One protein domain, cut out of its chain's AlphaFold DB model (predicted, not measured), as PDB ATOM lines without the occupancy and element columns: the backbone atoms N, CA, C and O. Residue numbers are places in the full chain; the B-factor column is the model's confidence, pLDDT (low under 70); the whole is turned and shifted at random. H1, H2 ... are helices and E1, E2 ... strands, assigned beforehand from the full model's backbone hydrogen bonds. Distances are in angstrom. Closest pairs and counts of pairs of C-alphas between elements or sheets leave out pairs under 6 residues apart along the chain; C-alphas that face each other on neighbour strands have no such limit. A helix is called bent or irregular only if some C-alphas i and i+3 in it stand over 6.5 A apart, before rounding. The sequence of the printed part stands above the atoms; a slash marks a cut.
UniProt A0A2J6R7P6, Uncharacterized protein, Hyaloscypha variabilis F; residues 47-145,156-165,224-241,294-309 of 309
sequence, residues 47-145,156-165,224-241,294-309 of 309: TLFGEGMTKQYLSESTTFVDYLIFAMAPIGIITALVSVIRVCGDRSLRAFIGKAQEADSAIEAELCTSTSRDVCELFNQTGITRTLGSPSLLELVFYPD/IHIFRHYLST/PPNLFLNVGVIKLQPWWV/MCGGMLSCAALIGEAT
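This is residues 47 to 145, 156 to 165, 224 to 241 and 294 to 309 of the 309 residues of an uncharacterized protein of Hyaloscypha variabilis F (UniProt A0A2J6R7P6). Helices H1, H2, H3, H5 and H7 pack into a cluster, with H4 turned back at the end of H3, and a twisted two-stranded hairpin, E1 and E2, packs on H5. Beyond the hairpin a thin link, residues 133 to 139, leads to a small separate piece made of the short strands E3 and E4 and the helix H6; an unnamed stretch, residues 224 to 241, passes by E1, and its residues 234 to 241 stick out. The printed part has 143 residues with seven named helices and four named strands, in the order H1 H2 H3 H4 H5 E1 E2 E3 E4 H6 H7. Each of the two sheets, E1 - E2 and E3 - E4, is an antiparallel pair, and the class is mixed, helices and strands. The whole is loose, with a radius of gyration of the C-alphas of 17.9 A and spans of 56 by 41 by 25 A.

H1, residues 47 to 60, begins at C-alpha 47 (38.263, -51.355, 74.370) and is 19.9 A long; it is neither bent nor irregular, but only just: C-alphas 49 and 52 are 6.1 A apart. H2 is residues 64 to 72, 12.5 A, and H3 is residues 77 to 88, 16.1 A. H4 is residues 91 to 96, and H5, residues 104 to 111, is 10.4 A long. E1, residues 119 to 124, starts at C-alpha 119 (15.627, -36.267, 72.695) and is 15.5 A long; E2, residues 127 to 132, is 16.4 A long. E3 is residues 140 to 142, E4 residues 156 to 158 and H6 residues 159 to 163. H7, residues 294 to 307, is 19.9 A long and ends at C-alpha 307 (29.816, -27.496, 76.394).

H3 is the hub, touching four helices. It touches H7 at a shallow tilt of 32 degrees, the same way, with the C-alphas of Val 84 and Ile 305 closest at 5.8 A. With residues 79 to 83 alone it touches H1 at a steep tilt of 46 degrees, closest at Glu 51 and Thr 79, 5.7 A between C-alphas. H3 and H4 touch only at the corner, and only just, with 3 pairs of C-alphas within 8 A; the closest are those of Arg 86 and Arg 94, 5.9 A. H3 and H5 touch at 35.1 degrees, only just steep, opposite ways, the closest C-alphas being those of Val 87 and Ile 107, 6.5 A. H2 and H7 touch, opposite ways at 33 degrees, only just shallow; the C-alphas of Ala 71 and Cys 295 are closest, 4.9 A. H1 and H5 touch and are about perpendicular, 80 degrees, closest at the C-alphas of Ser 59 and Leu 111, 4.6 A. The closest C-alphas of H5 and E2 are those of Ala 109 and Arg 130, 5.5 A. In the hairpin E1 and E2, N 122 and O 129 are within hydrogen-bond range at 2.8 A. E3 and E4 are antiparallel neighbours, with N 141 and O 157 at 3.0 A. Every O i to N i+4 pair is within hydrogen-bond range in H2, H3, H4, H6 and H7; the counts are 8 of 10 in H1 and 3 of 4 in H5.

The C-alphas farthest apart, those of Phe 96 and Asp 145, are 58.8 A apart. Residues 146 to 155, 166 to 223 and 242 to 293 are not printed; the C-alpha gaps across these cuts are 13.0 A, 19.5 A and 24.2 A. Of the links printed whole, none is long. The mean pLDDT of the printed part is 78.8; 38 residues are under 70, among them residues 136 to 145, 156 to 165 and 224 to 237.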
ATOM      1  N   THR A  47      38.900 -52.163  75.418       70.19
ATOM      2  CA  THR A  47      38.263 -51.355  74.370       70.19
ATOM      3  C   THR A  47      36.747 -51.588  74.337       70.19
ATOM      4  O   THR A  47      35.982 -50.628  74.291       70.19
ATOM      5  N   LEU A  48      36.301 -52.848  74.424       66.94
ATOM      6  CA  LEU A  48      34.882 -53.218  74.357       66.94
ATOM      7  C   LEU A  48      34.086 -52.778  75.600       66.94
ATOM      8  O   LEU A  48      32.995 -52.230  75.478       66.94
ATOM      9  N   PHE A  49      34.626 -52.997  76.801       66.50
ATOM     10  CA  PHE A  49      33.999 -52.583  78.062       66.50
ATOM     11  C   PHE A  49      34.189 -51.090  78.343       66.50
ATOM     12  O   PHE A  49      33.351 -50.471  79.000       66.50
ATOM     13  N   GLY A  50      35.265 -50.501  77.821       75.81
ATOM     14  CA  GLY A  50      35.554 -49.081  77.948       75.81
ATOM     15  C   GLY A  50      34.559 -48.214  77.190       75.81
ATOM     16  O   GLY A  50      34.238 -47.136  77.680       75.81
ATOM     17  N   GLU A  51      34.023 -48.671  76.051       85.62
ATOM     18  CA  GLU A  51      33.117 -47.857  75.233       85.62
ATOM     19  C   GLU A  51      31.836 -47.478  75.987       85.62
ATOM     20  O   GLU A  51      31.547 -46.290  76.140       85.62
ATOM     21  N   GLY A  52      31.097 -48.467  76.497       85.62
ATOM     22  CA  GLY A  52      29.844 -48.228  77.219       85.62
ATOM     23  C   GLY A  52      30.055 -47.421  78.500       85.62
ATOM     24  O   GLY A  52      29.352 -46.441  78.735       85.62
ATOM     25  N   MET A  53      31.079 -47.774  79.286       85.25
ATOM     26  CA  MET A  53      31.412 -47.065  80.529       85.25
ATOM     27  C   MET A  53      31.835 -45.616  80.275       85.25
ATOM     28  O   MET A  53      31.436 -44.722  81.014       85.25
ATOM     29  N   THR A  54      32.616 -45.370  79.222       89.12
ATOM     30  CA  THR A  54      33.081 -44.023  78.862       89.12
ATOM     31  C   THR A  54      31.930 -43.151  78.395       89.12
ATOM     32  O   THR A  54      31.811 -42.016  78.843       89.12
ATOM     33  N   LYS A  55      31.068 -43.670  77.516       89.00
ATOM     34  CA  LYS A  55      29.903 -42.927  77.025       89.00
ATOM     35  C   LYS A  55      28.940 -42.587  78.153       89.00
ATOM     36  O   LYS A  55      28.539 -41.437  78.251       89.00
ATOM     37  N   GLN A  56      28.656 -43.551  79.031       88.00
ATOM     38  CA  GLN A  56      27.819 -43.320  80.206       88.00
ATOM     39  C   GLN A  56      28.424 -42.264  81.129       88.00
ATOM     40  O   GLN A  56      27.741 -41.348  81.568       88.00
ATOM     41  N   TYR A  57      29.725 -42.370  81.405       88.69
ATOM     42  CA  TYR A  57      30.400 -41.397  82.249       88.69
ATOM     43  C   TYR A  57      30.320 -39.991  81.642       88.69
ATOM     44  O   TYR A  57      29.988 -39.039  82.340       88.69
ATOM     45  N   LEU A  58      30.588 -39.852  80.339       88.25
ATOM     46  CA  LEU A  58      30.505 -38.573  79.630       88.25
ATOM     47  C   LEU A  58      29.075 -38.014  79.617       88.25
ATOM     48  O   LEU A  58      28.901 -36.825  79.864       88.25
ATOM     49  N   SER A  59      28.067 -38.866  79.420       87.00
ATOM     50  CA  SER A  59      26.651 -38.477  79.364       87.00
ATOM     51  C   SER A  59      26.027 -38.153  80.730       87.00
ATOM     52  O   SER A  59      24.888 -37.677  80.788       87.00
ATOM     53  N   GLU A  60      26.779 -38.362  81.816       84.94
ATOM     54  CA  GLU A  60      26.458 -37.965  83.195       84.94
ATOM     55  C   GLU A  60      27.442 -36.920  83.773       84.94
ATOM     56  O   GLU A  60      27.276 -36.451  84.904       84.94
ATOM     57  N   SER A  61      28.473 -36.524  83.016       85.31
ATOM     58  CA  SER A  61      29.507 -35.590  83.475       85.31
ATOM     59  C   SER A  61      29.069 -34.137  83.315       85.31
ATOM     60  O   SER A  61      29.042 -33.595  82.214       85.31
ATOM     61  N   THR A  62      28.799 -33.473  84.435       83.50
ATOM     62  CA  THR A  62      28.255 -32.101  84.459       83.50
ATOM     63  C   THR A  62      29.210 -31.074  85.054       83.50
ATOM     64  O   THR A  62      28.982 -29.874  84.941       83.50
ATOM     65  N   THR A  63      30.278 -31.517  85.722       87.06
ATOM     66  CA  THR A  63      31.200 -30.616  86.415       87.06
ATOM     67  C   THR A  63      32.626 -30.764  85.911       87.06
ATOM     68  O   THR A  63      33.059 -31.841  85.505       87.06
ATOM     69  N   PHE A  64      33.409 -29.692  86.039       88.75
ATOM     70  CA  PHE A  64      34.835 -29.710  85.711       88.75
ATOM     71  C   PHE A  64      35.613 -30.805  86.462       88.75
ATOM     72  O   PHE A  64      36.550 -31.389  85.922       88.75
ATOM     73  N   VAL A  65      35.215 -31.114  87.701       88.38
ATOM     74  CA  VAL A  65      35.842 -32.180  88.495       88.38
ATOM     75  C   VAL A  65      35.610 -33.553  87.856       88.38
ATOM     76  O   VAL A  65      36.518 -34.378  87.871       88.38
ATOM     77  N   ASP A  66      34.453 -33.784  87.229       89.50
ATOM     78  CA  ASP A  66      34.178 -35.035  86.514       89.50
ATOM     79  C   ASP A  66      35.068 -35.169  85.272       89.50
ATOM     80  O   ASP A  66      35.635 -36.240  85.039       89.50
ATOM     81  N   TYR A  67      35.259 -34.072  84.526       91.19
ATOM     82  CA  TYR A  67      36.168 -34.021  83.374       91.19
ATOM     83  C   TYR A  67      37.618 -34.268  83.792       91.19
ATOM     84  O   TYR A  67      38.357 -34.972  83.103       91.19
ATOM     85  N   LEU A  68      38.018 -33.733  84.949       90.62
ATOM     86  CA  LEU A  68      39.337 -33.968  85.519       90.62
ATOM     87  C   LEU A  68      39.519 -35.439  85.904       90.62
ATOM     88  O   LEU A  68      40.495 -36.047  85.482       90.62
ATOM     89  N   ILE A  69      38.587 -36.032  86.655       90.44
ATOM     90  CA  ILE A  69      38.654 -37.449  87.055       90.44
ATOM     91  C   ILE A  69      38.756 -38.354  85.823       90.44
ATOM     92  O   ILE A  69      39.597 -39.254  85.789       90.44
ATOM     93  N   PHE A  70      37.961 -38.071  84.790       90.00
ATOM     94  CA  PHE A  70      38.007 -38.785  83.519       90.00
ATOM     95  C   PHE A  70      39.368 -38.671  82.827       90.00
ATOM     96  O   PHE A  70      39.923 -39.667  82.363       90.00
ATOM     97  N   ALA A  71      39.947 -37.470  82.805       90.56
ATOM     98  CA  ALA A  71      41.261 -37.224  82.224       90.56
ATOM     99  C   ALA A  71      42.397 -37.948  82.966       90.56
ATOM    100  O   ALA A  71      43.377 -38.347  82.338       90.56
ATOM    101  N   MET A  72      42.261 -38.156  84.282       86.56
ATOM    102  CA  MET A  72      43.269 -38.849  85.093       86.56
ATOM    103  C   MET A  72      43.293 -40.364  84.877       86.56
ATOM    104  O   MET A  72      44.302 -40.996  85.193       86.56
ATOM    105  N   ALA A  73      42.231 -40.953  84.326       81.06
ATOM    106  CA  ALA A  73      42.150 -42.377  84.011       81.06
ATOM    107  C   ALA A  73      41.684 -42.572  82.556       81.06
ATOM    108  O   ALA A  73      40.517 -42.881  82.312       81.06
ATOM    109  N   PRO A  74      42.587 -42.412  81.570       71.62
ATOM    110  CA  PRO A  74      42.231 -42.414  80.157       71.62
ATOM    111  C   PRO A  74      42.010 -43.845  79.622       71.62
ATOM    112  O   PRO A  74      42.746 -44.332  78.770       71.62
ATOM    113  N   ILE A  75      40.988 -44.538  80.134       78.44
ATOM    114  CA  ILE A  75      40.603 -45.905  79.732       78.44
ATOM    115  C   ILE A  75      39.862 -45.893  78.381       78.44
ATOM    116  O   ILE A  75      39.896 -46.871  77.641       78.44
ATOM    117  N   GLY A  76      39.241 -44.766  78.022       81.62
ATOM    118  CA  GLY A  76      38.400 -44.622  76.830       81.62
ATOM    119  C   GLY A  76      38.870 -43.560  75.844       81.62
ATOM    120  O   GLY A  76      38.037 -42.824  75.333       81.62
ATOM    121  N   ILE A  77      40.174 -43.431  75.577       87.25
ATOM    122  CA  ILE A  77      40.718 -42.345  74.727       87.25
ATOM    123  C   ILE A  77      40.086 -42.337  73.338       87.25
ATOM    124  O   ILE A  77      39.602 -41.307  72.876       87.25
ATOM    125  N   ILE A  78      40.068 -43.498  72.678       87.75
ATOM    126  CA  ILE A  78      39.499 -43.627  71.334       87.75
ATOM    127  C   ILE A  78      38.002 -43.331  71.372       87.75
ATOM    128  O   ILE A  78      37.509 -42.584  70.534       87.75
ATOM    129  N   THR A  79      37.287 -43.847  72.373       90.19
ATOM    130  CA  THR A  79      35.856 -43.579  72.540       90.19
ATOM    131  C   THR A  79      35.582 -42.100  72.785       90.19
ATOM    132  O   THR A  79      34.671 -41.567  72.165       90.19
ATOM    133  N   ALA A  80      36.358 -41.418  73.627       90.81
ATOM    134  CA  ALA A  80      36.207 -39.991  73.898       90.81
ATOM    135  C   ALA A  80      36.471 -39.153  72.645       90.81
ATOM    136  O   ALA A  80      35.678 -38.271  72.325       90.81
ATOM    137  N   LEU A  81      37.526 -39.480  71.892       91.25
ATOM    138  CA  LEU A  81      37.837 -38.840  70.614       91.25
ATOM    139  C   LEU A  81      36.721 -39.052  69.587       91.25
ATOM    140  O   LEU A  81      36.240 -38.103  68.979       91.25
ATOM    141  N   VAL A  82      36.260 -40.289  69.412       91.62
ATOM    142  CA  VAL A  82      35.142 -40.597  68.513       91.62
ATOM    143  C   VAL A  82      33.865 -39.897  68.983       91.62
ATOM    144  O   VAL A  82      33.115 -39.396  68.156       91.62
ATOM    145  N   SER A  83      33.627 -39.795  70.290       91.12
ATOM    146  CA  SER A  83      32.449 -39.130  70.859       91.12
ATOM    147  C   SER A  83      32.473 -37.621  70.626       91.12
ATOM    148  O   SER A  83      31.487 -37.082  70.136       91.12
ATOM    149  N   VAL A  84      33.604 -36.944  70.861       92.94
ATOM    150  CA  VAL A  84      33.722 -35.506  70.572       92.94
ATOM    151  C   VAL A  84      33.649 -35.230  69.070       92.94
ATOM    152  O   VAL A  84      33.056 -34.242  68.659       92.94
ATOM    153  N   ILE A  85      34.164 -36.129  68.223       93.12
ATOM    154  CA  ILE A  85      34.001 -36.035  66.765       93.12
ATOM    155  C   ILE A  85      32.533 -36.213  66.359       93.12
ATOM    156  O   ILE A  85      32.062 -35.528  65.457       93.12
ATOM    157  N   ARG A  86      31.794 -37.123  66.999       92.56
ATOM    158  CA  ARG A  86      30.362 -37.309  66.726       92.56
ATOM    159  C   ARG A  86      29.568 -36.060  67.102       92.56
ATOM    160  O   ARG A  86      28.757 -35.620  66.297       92.56
ATOM    161  N   VAL A  87      29.837 -35.490  68.275       91.56
ATOM    162  CA  VAL A  87      29.103 -34.342  68.829       91.56
ATOM    163  C   VAL A  87      29.504 -33.023  68.154       91.56
ATOM    164  O   VAL A  87      28.648 -32.297  67.661       91.56
ATOM    165  N   CYS A  88      30.801 -32.715  68.101       90.00
ATOM    166  CA  CYS A  88      31.325 -31.419  67.656       90.00
ATOM    167  C   CYS A  88      31.911 -31.442  66.233       90.00
ATOM    168  O   CYS A  88      32.263 -30.391  65.698       90.00
ATOM    169  N   GLY A  89      32.091 -32.619  65.627       88.94
ATOM    170  CA  GLY A  89      32.725 -32.755  64.317       88.94
ATOM    171  C   GLY A  89      31.790 -32.411  63.161       88.94
ATOM    172  O   GLY A  89      30.588 -32.685  63.174       88.94
ATOM    173  N   ASP A  90      32.369 -31.848  62.105       90.38
ATOM    174  CA  ASP A  90      31.668 -31.605  60.854       90.38
ATOM    175  C   ASP A  90      31.415 -32.920  60.086       90.38
ATOM    176  O   ASP A  90      31.872 -34.008  60.457       90.38
ATOM    177  N   ARG A  91      30.687 -32.840  58.965       89.69
ATOM    178  CA  ARG A  91      30.361 -34.028  58.154       89.69
ATOM    179  C   ARG A  91      31.605 -34.780  57.677       89.69
ATOM    180  O   ARG A  91      31.529 -35.997  57.518       89.69
ATOM    181  N   SER A  92      32.726 -34.092  57.446       92.19
ATOM    182  CA  SER A  92      33.960 -34.737  56.996       92.19
ATOM    183  C   SER A  92      34.631 -35.544  58.113       92.19
ATOM    184  O   SER A  92      34.946 -36.718  57.905       92.19
ATOM    185  N   LEU A  93      34.745 -34.985  59.323       89.62
ATOM    186  CA  LEU A  93      35.258 -35.691  60.499       89.62
ATOM    187  C   LEU A  93      34.369 -36.877  60.896       89.62
ATOM    188  O   LEU A  93      34.869 -37.968  61.179       89.62
ATOM    189  N   ARG A  94      33.044 -36.706  60.850       92.12
ATOM    190  CA  ARG A  94      32.084 -37.793  61.103       92.12
ATOM    191  C   ARG A  94      32.177 -38.892  60.048       92.12
ATOM    192  O   ARG A  94      32.042 -40.069  60.378       92.12
ATOM    193  N   ALA A  95      32.446 -38.550  58.787       92.00
ATOM    194  CA  ALA A  95      32.681 -39.542  57.740       92.00
ATOM    195  C   ALA A  95      33.983 -40.323  57.942       92.00
ATOM    196  O   ALA A  95      33.994 -41.531  57.704       92.00
ATOM    197  N   PHE A  96      35.042 -39.677  58.437       91.69
ATOM    198  CA  PHE A  96      36.326 -40.327  58.710       91.69
ATOM    199  C   PHE A  96      36.208 -41.479  59.719       91.69
ATOM    200  O   PHE A  96      36.797 -42.536  59.519       91.69
ATOM    201  N   ILE A  97      35.387 -41.314  60.759       91.31
ATOM    202  CA  ILE A  97      35.113 -42.365  61.755       91.31
ATOM    203  C   ILE A  97      33.990 -43.336  61.336       91.31
ATOM    204  O   ILE A  97      33.571 -44.174  62.131       91.31
ATOM    205  N   GLY A  98      33.454 -43.217  60.115       89.69
ATOM    206  CA  GLY A  98      32.372 -44.073  59.615       89.69
ATOM    207  C   GLY A  98      30.974 -43.751  60.169       89.69
ATOM    208  O   GLY A  98      30.078 -44.586  60.090       89.69
ATOM    209  N   LYS A  99      30.763 -42.545  60.712       89.69
ATOM    210  CA  LYS A  99      29.507 -42.081  61.336       89.69
ATOM    211  C   LYS A  99      28.826 -40.934  60.573       89.69
ATOM    212  O   LYS A  99      28.064 -40.161  61.143       89.69
ATOM    213  N   ALA A 100      29.056 -40.832  59.261       88.81
ATOM    214  CA  ALA A 100      28.526 -39.747  58.421       88.81
ATOM    215  C   ALA A 100      26.989 -39.611  58.432       88.81
ATOM    216  O   ALA A 100      26.474 -38.514  58.242       88.81
ATOM    217  N   GLN A 101      26.270 -40.726  58.591       89.12
ATOM    218  CA  GLN A 101      24.802 -40.787  58.515       89.12
ATOM    219  C   GLN A 101      24.123 -40.874  59.883       89.12
ATOM    220  O   GLN A 101      22.917 -41.094  59.965       89.12
ATOM    221  N   GLU A 102      24.887 -40.753  60.963       89.62
ATOM    222  CA  GLU A 102      24.322 -40.763  62.304       89.62
ATOM    223  C   GLU A 102      23.485 -39.496  62.523       89.62
ATOM    224  O   GLU A 102      23.917 -38.417  62.129       89.62
ATOM    225  N   ALA A 103      22.289 -39.617  63.102       88.94
ATOM    226  CA  ALA A 103      21.430 -38.468  63.380       88.94
ATOM    227  C   ALA A 103      21.902 -37.727  64.638       88.94
ATOM    228  O   ALA A 103      22.309 -38.366  65.606       88.94
ATOM    229  N   ASP A 104      21.788 -36.399  64.650       88.06
ATOM    230  CA  ASP A 104      22.224 -35.577  65.788       88.06
ATOM    231  C   ASP A 104      21.437 -35.910  67.068       88.06
ATOM    232  O   ASP A 104      22.021 -35.999  68.143       88.06
ATOM    233  N   SER A 105      20.152 -36.256  66.943       86.62
ATOM    234  CA  SER A 105      19.331 -36.741  68.059       86.62
ATOM    235  C   SER A 105      19.803 -38.082  68.630       86.62
ATOM    236  O   SER A 105      19.734 -38.309  69.833       86.62
ATOM    237  N   ALA A 106      20.331 -38.978  67.791       89.56
ATOM    238  CA  ALA A 106      20.904 -40.241  68.257       89.56
ATOM    239  C   ALA A 106      22.225 -40.030  69.009       89.56
ATOM    240  O   ALA A 106      22.528 -40.779  69.932       89.56
ATOM    241  N   ILE A 107      22.999 -39.015  68.618       91.12
ATOM    242  CA  ILE A 107      24.250 -38.635  69.283       91.12
ATOM    243  C   ILE A 107      23.936 -38.003  70.640       91.12
ATOM    244  O   ILE A 107      24.491 -38.428  71.650       91.12
ATOM    245  N   GLU A 108      23.013 -37.044  70.665       89.06
ATOM    246  CA  GLU A 108      22.587 -36.352  71.881       89.06
ATOM    247  C   GLU A 108      22.013 -37.332  72.914       89.06
ATOM    248  O   GLU A 108      22.437 -37.320  74.067       89.06
ATOM    249  N   ALA A 109      21.147 -38.260  72.492       86.31
ATOM    250  CA  ALA A 109      20.561 -39.267  73.380       86.31
ATOM    251  C   ALA A 109      21.593 -40.200  74.038       86.31
ATOM    252  O   ALA A 109      21.317 -40.764  75.095       86.31
ATOM    253  N   GLU A 110      22.761 -40.389  73.423       87.94
ATOM    254  CA  GLU A 110      23.808 -41.274  73.936       87.94
ATOM    255  C   GLU A 110      24.886 -40.524  74.736       87.94
ATOM    256  O   GLU A 110      25.435 -41.089  75.682       87.94
ATOM    257  N   LEU A 111      25.214 -39.284  74.354       87.88
ATOM    258  CA  LEU A 111      26.421 -38.581  74.813       87.88
ATOM    259  C   LEU A 111      26.167 -37.269  75.556       87.88
ATOM    260  O   LEU A 111      27.013 -36.893  76.363       87.88
ATOM    261  N   CYS A 112      25.064 -36.570  75.295       84.50
ATOM    262  CA  CYS A 112      24.796 -35.287  75.942       84.50
ATOM    263  C   CYS A 112      24.116 -35.507  77.291       84.50
ATOM    264  O   CYS A 112      23.355 -36.459  77.469       84.50
ATOM    265  N   THR A 113      24.394 -34.623  78.251       81.06
ATOM    266  CA  THR A 113      23.733 -34.681  79.568       81.06
ATOM    267  C   THR A 113      22.380 -33.953  79.577       81.06
ATOM    268  O   THR A 113      21.634 -34.054  80.547       81.06
ATOM    269  N   SER A 114      22.056 -33.238  78.496       74.62
ATOM    270  CA  SER A 114      20.871 -32.407  78.312       74.62
ATOM    271  C   SER A 114      19.846 -33.074  77.399       74.62
ATOM    272  O   SER A 114      20.086 -34.123  76.800       74.62
ATOM    273  N   THR A 115      18.670 -32.454  77.324       79.25
ATOM    274  CA  THR A 115      17.561 -32.884  76.469       79.25
ATOM    275  C   THR A 115      17.164 -31.770  75.510       79.25
ATOM    276  O   THR A 115      17.033 -30.617  75.934       79.25
ATOM    277  N   SER A 116      16.856 -32.116  74.265       78.69
ATOM    278  CA  SER A 116      16.363 -31.193  73.246       78.69
ATOM    279  C   SER A 116      14.923 -31.499  72.806       78.69
ATOM    280  O   SER A 116      14.124 -32.122  73.505       78.69
ATOM    281  N   ARG A 117      14.546 -31.000  71.623       75.19
ATOM    282  CA  ARG A 117      13.260 -31.296  70.973       75.19
ATOM    283  C   ARG A 117      13.172 -32.749  70.504       75.19
ATOM    284  O   ARG A 117      12.078 -33.318  70.480       75.19
ATOM    285  N   ASP A 118      14.310 -33.297  70.096       82.50
ATOM    286  CA  ASP A 118      14.406 -34.592  69.431       82.50
ATOM    287  C   ASP A 118      14.920 -35.689  70.373       82.50
ATOM    288  O   ASP A 118      15.039 -36.842  69.953       82.50
ATOM    289  N   VAL A 119      15.193 -35.351  71.636       84.56
ATOM    290  CA  VAL A 119      15.627 -36.267  72.695       84.56
ATOM    291  C   VAL A 119      14.922 -35.910  73.996       84.56
ATOM    292  O   VAL A 119      14.857 -34.748  74.388       84.56
ATOM    293  N   CYS A 120      14.418 -36.914  74.704       79.56
ATOM    294  CA  CYS A 120      13.826 -36.731  76.020       79.56
ATOM    295  C   CYS A 120      14.313 -37.794  77.003       79.56
ATOM    296  O   CYS A 120      14.776 -38.868  76.611       79.56
ATOM    297  N   GLU A 121      14.162 -37.501  78.289       78.81
ATOM    298  CA  GLU A 121      14.344 -38.471  79.359       78.81
ATOM    299  C   GLU A 121      12.983 -39.022  79.794       78.81
ATOM    300  O   GLU A 121      12.045 -38.279  80.094       78.81
ATOM    301  N   LEU A 122      12.864 -40.349  79.812       76.75
ATOM    302  CA  LEU A 122      11.665 -41.063  80.226       76.75
ATOM    303  C   LEU A 122      11.997 -41.961  81.415       76.75
ATOM    304  O   LEU A 122      12.867 -42.827  81.329       76.75
ATOM    305  N   PHE A 123      11.267 -41.808  82.517       74.38
ATOM    306  CA  PHE A 123      11.349 -42.759  83.618       74.38
ATOM    307  C   PHE A 123      10.538 -44.016  83.286       74.38
ATOM    308  O   PHE A 123       9.316 -43.971  83.135       74.38
ATOM    309  N   ASN A 124      11.220 -45.151  83.188       71.62
ATOM    310  CA  ASN A 124      10.609 -46.471  83.214       71.62
ATOM    311  C   ASN A 124      10.677 -47.024  84.647       71.62
ATOM    312  O   ASN A 124      11.470 -46.557  85.457       71.62
ATOM    313  N   GLN A 125       9.892 -48.053  84.963       75.00
ATOM    314  CA  GLN A 125       9.784 -48.682  86.292       75.00
ATOM    315  C   GLN A 125      11.136 -49.022  86.956       75.00
ATOM    316  O   GLN A 125      11.193 -49.199  88.170       75.00
ATOM    317  N   THR A 126      12.212 -49.128  86.172       73.50
ATOM    318  CA  THR A 126      13.572 -49.455  86.614       73.50
ATOM    319  C   THR A 126      14.543 -48.272  86.646       73.50
ATOM    320  O   THR A 126      15.608 -48.406  87.239       73.50
ATOM    321  N   GLY A 127      14.239 -47.138  86.009       69.75
ATOM    322  CA  GLY A 127      15.174 -46.017  85.898       69.75
ATOM    323  C   GLY A 127      14.867 -45.058  84.751       69.75
ATOM    324  O   GLY A 127      13.886 -45.217  84.028       69.75
ATOM    325  N   ILE A 128      15.728 -44.058  84.588       76.69
ATOM    326  CA  ILE A 128      15.628 -43.039  83.538       76.69
ATOM    327  C   ILE A 128      16.293 -43.577  82.264       76.69
ATOM    328  O   ILE A 128      17.415 -44.073  82.312       76.69
ATOM    329  N   THR A 129      15.603 -43.494  81.126       78.19
ATOM    330  CA  THR A 129      16.137 -43.836  79.802       78.19
ATOM    331  C   THR A 129      15.994 -42.646  78.862       78.19
ATOM    332  O   THR A 129      14.937 -42.019  78.813       78.19
ATOM    333  N   ARG A 130      17.035 -42.354  78.076       80.44
ATOM    334  CA  ARG A 130      16.951 -41.371  76.989       80.44
ATOM    335  C   ARG A 130      16.279 -42.001  75.777       80.44
ATOM    336  O   ARG A 130      16.609 -43.126  75.394       80.44
ATOM    337  N   THR A 131      15.304 -41.314  75.197       81.00
ATOM    338  CA  THR A 131      14.571 -41.775  74.015       81.00
ATOM    339  C   THR A 131      14.484 -40.672  72.970       81.00
ATOM    340  O   THR A 131      14.502 -39.482  73.283       81.00
ATOM    341  N   LEU A 132      14.415 -41.085  71.704       86.00
ATOM    342  CA  LEU A 132      14.285 -40.168  70.578       86.00
ATOM    343  C   LEU A 132      12.851 -39.637  70.479       86.00
ATOM    344  O   LEU A 132      11.885 -40.401  70.551       86.00
ATOM    345  N   GLY A 133      12.739 -38.339  70.226       78.50
ATOM    346  CA  GLY A 133      11.497 -37.590  70.100       78.50
ATOM    347  C   GLY A 133      11.065 -36.897  71.391       78.50
ATOM    348  O   GLY A 133      11.718 -36.971  72.428       78.50
ATOM    349  N   SER A 134       9.925 -36.215  71.305       71.44
ATOM    350  CA  SER A 134       9.252 -35.569  72.432       71.44
ATOM    351  C   SER A 134       7.937 -36.301  72.731       71.44
ATOM    352  O   SER A 134       7.025 -36.301  71.898       71.44
ATOM    353  N   PRO A 135       7.809 -36.973  73.888       70.75
ATOM    354  CA  PRO A 135       6.570 -37.618  74.284       70.75
ATOM    355  C   PRO A 135       5.546 -36.557  74.691       70.75
ATOM    356  O   PRO A 135       5.890 -35.475  75.163       70.75
ATOM    357  N   SER A 136       4.257 -36.869  74.557       66.25
ATOM    358  CA  SER A 136       3.212 -36.031  75.143       66.25
ATOM    359  C   SER A 136       3.236 -36.187  76.666       66.25
ATOM    360  O   SER A 136       2.764 -37.191  77.203       66.25
ATOM    361  N   LEU A 137       3.812 -35.203  77.348       66.75
ATOM    362  CA  LEU A 137       3.921 -35.153  78.803       66.75
ATOM    363  C   LEU A 137       2.601 -34.688  79.433       66.75
ATOM    364  O   LEU A 137       2.047 -33.657  79.041       66.75
ATOM    365  N   LEU A 138       2.109 -35.429  80.429       65.81
ATOM    366  CA  LEU A 138       1.050 -34.968  81.328       65.81
ATOM    367  C   LEU A 138       1.683 -34.586  82.665       65.81
ATOM    368  O   LEU A 138       2.073 -35.454  83.442       65.81
ATOM    369  N   GLU A 139       1.779 -33.287  82.924       67.94
ATOM    370  CA  GLU A 139       2.320 -32.758  84.173       67.94
ATOM    371  C   GLU A 139       1.214 -32.633  85.227       67.94
ATOM    372  O   GLU A 139       0.175 -31.999  84.998       67.94
ATOM    373  N   LEU A 140       1.444 -33.266  86.379       61.59
ATOM    374  CA  LEU A 140       0.528 -33.300  87.514       61.59
ATOM    375  C   LEU A 140       1.159 -32.543  88.681       61.59
ATOM    376  O   LEU A 140       2.234 -32.913  89.148       61.59
ATOM    377  N   VAL A 141       0.473 -31.515  89.172       63.66
ATOM    378  CA  VAL A 141       0.890 -30.785  90.373       63.66
ATOM    379  C   VAL A 141       0.120 -31.337  91.560       63.66
ATOM    380  O   VAL A 141      -1.112 -31.378  91.543       63.66
ATOM    381  N   PHE A 142       0.854 -31.760  92.586       63.22
ATOM    382  CA  PHE A 142       0.296 -32.085  93.892       63.22
ATOM    383  C   PHE A 142       0.678 -30.977  94.869       63.22
ATOM    384  O   PHE A 142       1.862 -30.748  95.107       63.22
ATOM    385  N   TYR A 143      -0.325 -30.299  95.419       62.41
ATOM    386  CA  TYR A 143      -0.144 -29.248  96.411       62.41
ATOM    387  C   TYR A 143      -0.627 -29.748  97.778       62.41
ATOM    388  O   TYR A 143      -1.836 -29.848  98.003       62.41
ATOM    389  N   PRO A 144       0.285 -30.116  98.688       60.56
ATOM    390  CA  PRO A 144      -0.065 -30.356 100.073       60.56
ATOM    391  C   PRO A 144       0.078 -29.041 100.850       60.56
ATOM    392  O   PRO A 144       1.199 -28.653 101.155       60.56
ATOM    393  N   ASP A 145      -1.020 -28.368 101.208       62.44
ATOM    394  CA  ASP A 145      -0.955 -27.413 102.323       62.44
ATOM    395  C   ASP A 145      -2.207 -27.420 103.208       62.44
ATOM    396  O   ASP A 145      -3.307 -27.808 102.797       62.44
ATOM    397  N   ILE A 156      -5.309 -33.399  92.500       58.03
ATOM    398  CA  ILE A 156      -4.335 -33.571  91.422       58.03
ATOM    399  C   ILE A 156      -4.811 -32.678  90.277       58.03
ATOM    400  O   ILE A 156      -5.870 -32.932  89.700       58.03
ATOM    401  N   HIS A 157      -4.040 -31.646  89.945       62.84
ATOM    402  CA  HIS A 157      -4.379 -30.735  88.857       62.84
ATOM    403  C   HIS A 157      -3.425 -30.910  87.683       62.84
ATOM    404  O   HIS A 157      -2.221 -31.111  87.851       62.84
ATOM    405  N   ILE A 158      -3.975 -30.791  86.475       67.94
ATOM    406  CA  ILE A 158      -3.162 -30.621  85.271       67.94
ATOM    407  C   ILE A 158      -2.441 -29.278  85.407       67.94
ATOM    408  O   ILE A 158      -3.101 -28.259  85.624       67.94
ATOM    409  N   PHE A 159      -1.120 -29.255  85.228       68.06
ATOM    410  CA  PHE A 159      -0.297 -28.047  85.385       68.06
ATOM    411  C   PHE A 159      -0.836 -26.831  84.613       68.06
ATOM    412  O   PHE A 159      -0.944 -25.736  85.153       68.06
ATOM    413  N   ARG A 160      -1.291 -27.033  83.369       66.12
ATOM    414  CA  ARG A 160      -1.919 -25.978  82.548       66.12
ATOM    415  C   ARG A 160      -3.154 -25.347  83.204       66.12
ATOM    416  O   ARG A 160      -3.371 -24.143  83.081       66.12
ATOM    417  N   HIS A 161      -3.968 -26.158  83.875       66.44
ATOM    418  CA  HIS A 161      -5.150 -25.688  84.595       66.44
ATOM    419  C   HIS A 161      -4.755 -24.971  85.891       66.44
ATOM    420  O   HIS A 161      -5.315 -23.925  86.205       66.44
ATOM    421  N   TYR A 162      -3.733 -25.484  86.580       63.69
ATOM    422  CA  TYR A 162      -3.157 -24.861  87.769       63.69
ATOM    423  C   TYR A 162      -2.608 -23.454  87.473       63.69
ATOM    424  O   TYR A 162      -3.037 -22.504  88.114       63.69
ATOM    425  N   LEU A 163      -1.795 -23.281  86.421       64.94
ATOM    426  CA  LEU A 163      -1.271 -21.971  85.992       64.94
ATOM    427  C   LEU A 163      -2.349 -20.945  85.608       64.94
ATOM    428  O   LEU A 163      -2.094 -19.745  85.635       64.94
ATOM    429  N   SER A 164      -3.531 -21.408  85.197       62.97
ATOM    430  CA  SER A 164      -4.650 -20.533  84.821       62.97
ATOM    431  C   SER A 164      -5.464 -20.056  86.032       62.97
ATOM    432  O   SER A 164      -6.418 -19.300  85.864       62.97
ATOM    433  N   THR A 165      -5.124 -20.518  87.239       63.41
ATOM    434  CA  THR A 165      -5.794 -20.151  88.491       63.41
ATOM    435  C   THR A 165      -5.068 -18.960  89.126       63.41
ATOM    436  O   THR A 165      -3.841 -18.940  89.184       63.41
ATOM    437  N   PRO A 224       8.228 -26.176  75.819       49.00
ATOM    438  CA  PRO A 224       8.881 -26.240  77.116       49.00
ATOM    439  C   PRO A 224       9.760 -27.497  77.173       49.00
ATOM    440  O   PRO A 224       9.387 -28.518  76.586       49.00
ATOM    441  N   PRO A 225      10.933 -27.426  77.826       49.41
ATOM    442  CA  PRO A 225      11.838 -28.563  77.919       49.41
ATOM    443  C   PRO A 225      11.115 -29.766  78.531       49.41
ATOM    444  O   PRO A 225      10.243 -29.606  79.389       49.41
ATOM    445  N   ASN A 226      11.467 -30.964  78.063       52.88
ATOM    446  CA  ASN A 226      10.901 -32.225  78.531       52.88
ATOM    447  C   ASN A 226      11.306 -32.460  79.996       52.88
ATOM    448  O   ASN A 226      12.298 -33.122  80.278       52.88
ATOM    449  N   LEU A 227      10.563 -31.876  80.934       57.88
ATOM    450  CA  LEU A 227      10.860 -31.937  82.358       57.88
ATOM    451  C   LEU A 227      10.111 -33.119  82.988       57.88
ATOM    452  O   LEU A 227       9.007 -32.966  83.505       57.88
ATOM    453  N   PHE A 228      10.712 -34.308  82.968       50.28
ATOM    454  CA  PHE A 228      10.369 -35.331  83.952       50.28
ATOM    455  C   PHE A 228      11.438 -35.346  85.042       50.28
ATOM    456  O   PHE A 228      12.582 -35.706  84.803       50.28
ATOM    457  N   LEU A 229      11.012 -34.958  86.248       48.75
ATOM    458  CA  LEU A 229      11.784 -34.897  87.488       48.75
ATOM    459  C   LEU A 229      12.981 -33.930  87.455       48.75
ATOM    460  O   LEU A 229      14.114 -34.309  87.188       48.75
ATOM    461  N   ASN A 230      12.772 -32.723  87.991       44.03
ATOM    462  CA  ASN A 230      13.828 -31.924  88.633       44.03
ATOM    463  C   ASN A 230      14.353 -32.592  89.931       44.03
ATOM    464  O   ASN A 230      14.664 -31.937  90.923       44.03
ATOM    465  N   VAL A 231      14.432 -33.922  89.953       46.50
ATOM    466  CA  VAL A 231      15.448 -34.614  90.726       46.50
ATOM    467  C   VAL A 231      16.609 -34.701  89.750       46.50
ATOM    468  O   VAL A 231      16.842 -35.748  89.151       46.50
ATOM    469  N   GLY A 232      17.305 -33.573  89.534       42.78
ATOM    470  CA  GLY A 232      18.610 -33.614  88.870       42.78
ATOM    471  C   GLY A 232      19.403 -34.740  89.511       42.78
ATOM    472  O   GLY A 232      19.185 -34.960  90.697       42.78
ATOM    473  N   VAL A 233      20.220 -35.484  88.761       52.50
ATOM    474  CA  VAL A 233      21.014 -36.608  89.280       52.50
ATOM    475  C   VAL A 233      21.673 -36.161  90.584       52.50
ATOM    476  O   VAL A 233      22.721 -35.514  90.580       52.50
ATOM    477  N   ILE A 234      21.005 -36.408  91.719       47.00
ATOM    478  CA  ILE A 234      21.495 -35.981  93.012       47.00
ATOM    479  C   ILE A 234      22.637 -36.945  93.158       47.00
ATOM    480  O   ILE A 234      22.423 -38.146  93.339       47.00
ATOM    481  N   LYS A 235      23.855 -36.433  92.996       55.53
ATOM    482  CA  LYS A 235      25.050 -37.157  93.375       55.53
ATOM    483  C   LYS A 235      24.865 -37.438  94.865       55.53
ATOM    484  O   LYS A 235      25.170 -36.606  95.708       55.53
ATOM    485  N   LEU A 236      24.285 -38.602  95.178       53.47
ATOM    486  CA  LEU A 236      24.048 -39.084  96.542       53.47
ATOM    487  C   LEU A 236      25.381 -39.230  97.291       53.47
ATOM    488  O   LEU A 236      25.419 -39.341  98.513       53.47
ATOM    489  N   GLN A 237      26.477 -39.247  96.534       64.31
ATOM    490  CA  GLN A 237      27.840 -39.249  97.015       64.31
ATOM    491  C   GLN A 237      28.207 -37.864  97.579       64.31
ATOM    492  O   GLN A 237      28.000 -36.850  96.907       64.31
ATOM    493  N   PRO A 238      28.800 -37.789  98.782       74.69
ATOM    494  CA  PRO A 238      29.251 -36.521  99.330       74.69
ATOM    495  C   PRO A 238      30.299 -35.899  98.406       74.69
ATOM    496  O   PRO A 238      31.193 -36.590  97.919       74.69
ATOM    497  N   TRP A 239      30.219 -34.582  98.205       73.00
ATOM    498  CA  TRP A 239      31.097 -33.811  97.312       73.00
ATOM    499  C   TRP A 239      32.593 -34.116  97.488       73.00
ATOM    500  O   TRP A 239      33.339 -34.105  96.514       73.00
ATOM    501  N   TRP A 240      33.019 -34.482  98.700       81.19
ATOM    502  CA  TRP A 240      34.398 -34.840  99.044       81.19
ATOM    503  C   TRP A 240      34.901 -36.085  98.314       81.19
ATOM    504  O   TRP A 240      36.093 -36.167  98.035       81.19
ATOM    505  N   VAL A 241      34.030 -37.042  97.977       85.12
ATOM    506  CA  VAL A 241      34.429 -38.282  97.290       85.12
ATOM    507  C   VAL A 241      35.036 -37.963  95.931       85.12
ATOM    508  O   VAL A 241      36.100 -38.483  95.611       85.12
ATOM    509  N   MET A 294      48.452 -36.005  76.963       91.06
ATOM    510  CA  MET A 294      47.359 -36.967  76.880       91.06
ATOM    511  C   MET A 294      46.232 -36.628  77.862       91.06
ATOM    512  O   MET A 294      45.081 -36.528  77.442       91.06
ATOM    513  N   CYS A 295      46.547 -36.405  79.144       90.25
ATOM    514  CA  CYS A 295      45.546 -36.020  80.146       90.25
ATOM    515  C   CYS A 295      44.865 -34.697  79.760       90.25
ATOM    516  O   CYS A 295      43.644 -34.584  79.824       90.25
ATOM    517  N   GLY A 296      45.639 -33.716  79.285       91.75
ATOM    518  CA  GLY A 296      45.117 -32.447  78.783       91.75
ATOM    519  C   GLY A 296      44.170 -32.628  77.596       91.75
ATOM    520  O   GLY A 296      43.068 -32.092  77.613       91.75
ATOM    521  N   GLY A 297      44.551 -33.443  76.607       90.81
ATOM    522  CA  GLY A 297      43.692 -33.759  75.463       90.81
ATOM    523  C   GLY A 297      42.378 -34.431  75.871       90.81
ATOM    524  O   GLY A 297      41.318 -34.064  75.367       90.81
ATOM    525  N   MET A 298      42.425 -35.360  76.828       92.31
ATOM    526  CA  MET A 298      41.229 -36.023  77.362       92.31
ATOM    527  C   MET A 298      40.312 -35.059  78.115       92.31
ATOM    528  O   MET A 298      39.095 -35.109  77.935       92.31
ATOM    529  N   LEU A 299      40.889 -34.147  78.901       93.06
ATOM    530  CA  LEU A 299      40.145 -33.091  79.581       93.06
ATOM    531  C   LEU A 299      39.464 -32.160  78.573       93.06
ATOM    532  O   LEU A 299      38.293 -31.837  78.743       93.06
ATOM    533  N   SER A 300      40.159 -31.781  77.497       92.00
ATOM    534  CA  SER A 300      39.568 -30.992  76.413       92.00
ATOM    535  C   SER A 300      38.424 -31.730  75.718       92.00
ATOM    536  O   SER A 300      37.395 -31.118  75.461       92.00
ATOM    537  N   CYS A 301      38.554 -33.035  75.449       91.44
ATOM    538  CA  CYS A 301      37.470 -33.818  74.845       91.44
ATOM    539  C   CYS A 301      36.224 -33.841  75.739       91.44
ATOM    540  O   CYS A 301      35.120 -33.612  75.252       91.44
ATOM    541  N   ALA A 302      36.400 -34.086  77.040       91.19
ATOM    542  CA  ALA A 302      35.295 -34.108  77.992       91.19
ATOM    543  C   ALA A 302      34.636 -32.730  78.144       91.19
ATOM    544  O   ALA A 302      33.413 -32.637  78.121       91.19
ATOM    545  N   ALA A 303      35.436 -31.662  78.213       90.88
ATOM    546  CA  ALA A 303      34.929 -30.295  78.276       90.88
ATOM    547  C   ALA A 303      34.145 -29.908  77.012       90.88
ATOM    548  O   ALA A 303      33.085 -29.310  77.122       90.88
ATOM    549  N   LEU A 304      34.618 -30.286  75.818       91.94
ATOM    550  CA  LEU A 304      33.911 -30.006  74.563       91.94
ATOM    551  C   LEU A 304      32.553 -30.715  74.482       91.94
ATOM    552  O   LEU A 304      31.588 -30.118  74.021       91.94
ATOM    553  N   ILE A 305      32.465 -31.967  74.944       90.06
ATOM    554  CA  ILE A 305      31.189 -32.700  75.019       90.06
ATOM    555  C   ILE A 305      30.259 -32.053  76.058       90.06
ATOM    556  O   ILE A 305      29.059 -31.929  75.820       90.06
ATOM    557  N   GLY A 306      30.823 -31.605  77.182       85.94
ATOM    558  CA  GLY A 306      30.104 -30.887  78.231       85.94
ATOM    559  C   GLY A 306      29.562 -29.519  77.812       85.94
ATOM    560  O   GLY A 306      28.485 -29.150  78.244       85.94
ATOM    561  N   GLU A 307      30.271 -28.783  76.954       86.19
ATOM    562  CA  GLU A 307      29.816 -27.496  76.394       86.19
ATOM    563  C   GLU A 307      28.816 -27.667  75.240       86.19
ATOM    564  O   GLU A 307      28.059 -26.754  74.925       86.19
ATOM    565  N   ALA A 308      28.830 -28.822  74.569       80.81
ATOM    566  CA  ALA A 308      27.875 -29.149  73.509       80.81
ATOM    567  C   ALA A 308      26.517 -29.648  74.040       80.81
ATOM    568  O   ALA A 308      25.589 -29.851  73.256       80.81
ATOM    569  N   THR A 309      26.436 -29.873  75.351       67.69
ATOM    570  CA  THR A 309      25.222 -30.174  76.116       67.69
ATOM    571  C   THR A 309      24.454 -28.884  76.394       67.69
ATOM    572  O   THR A 309      23.210 -28.911  76.236       67.69
TER     573      THR A 309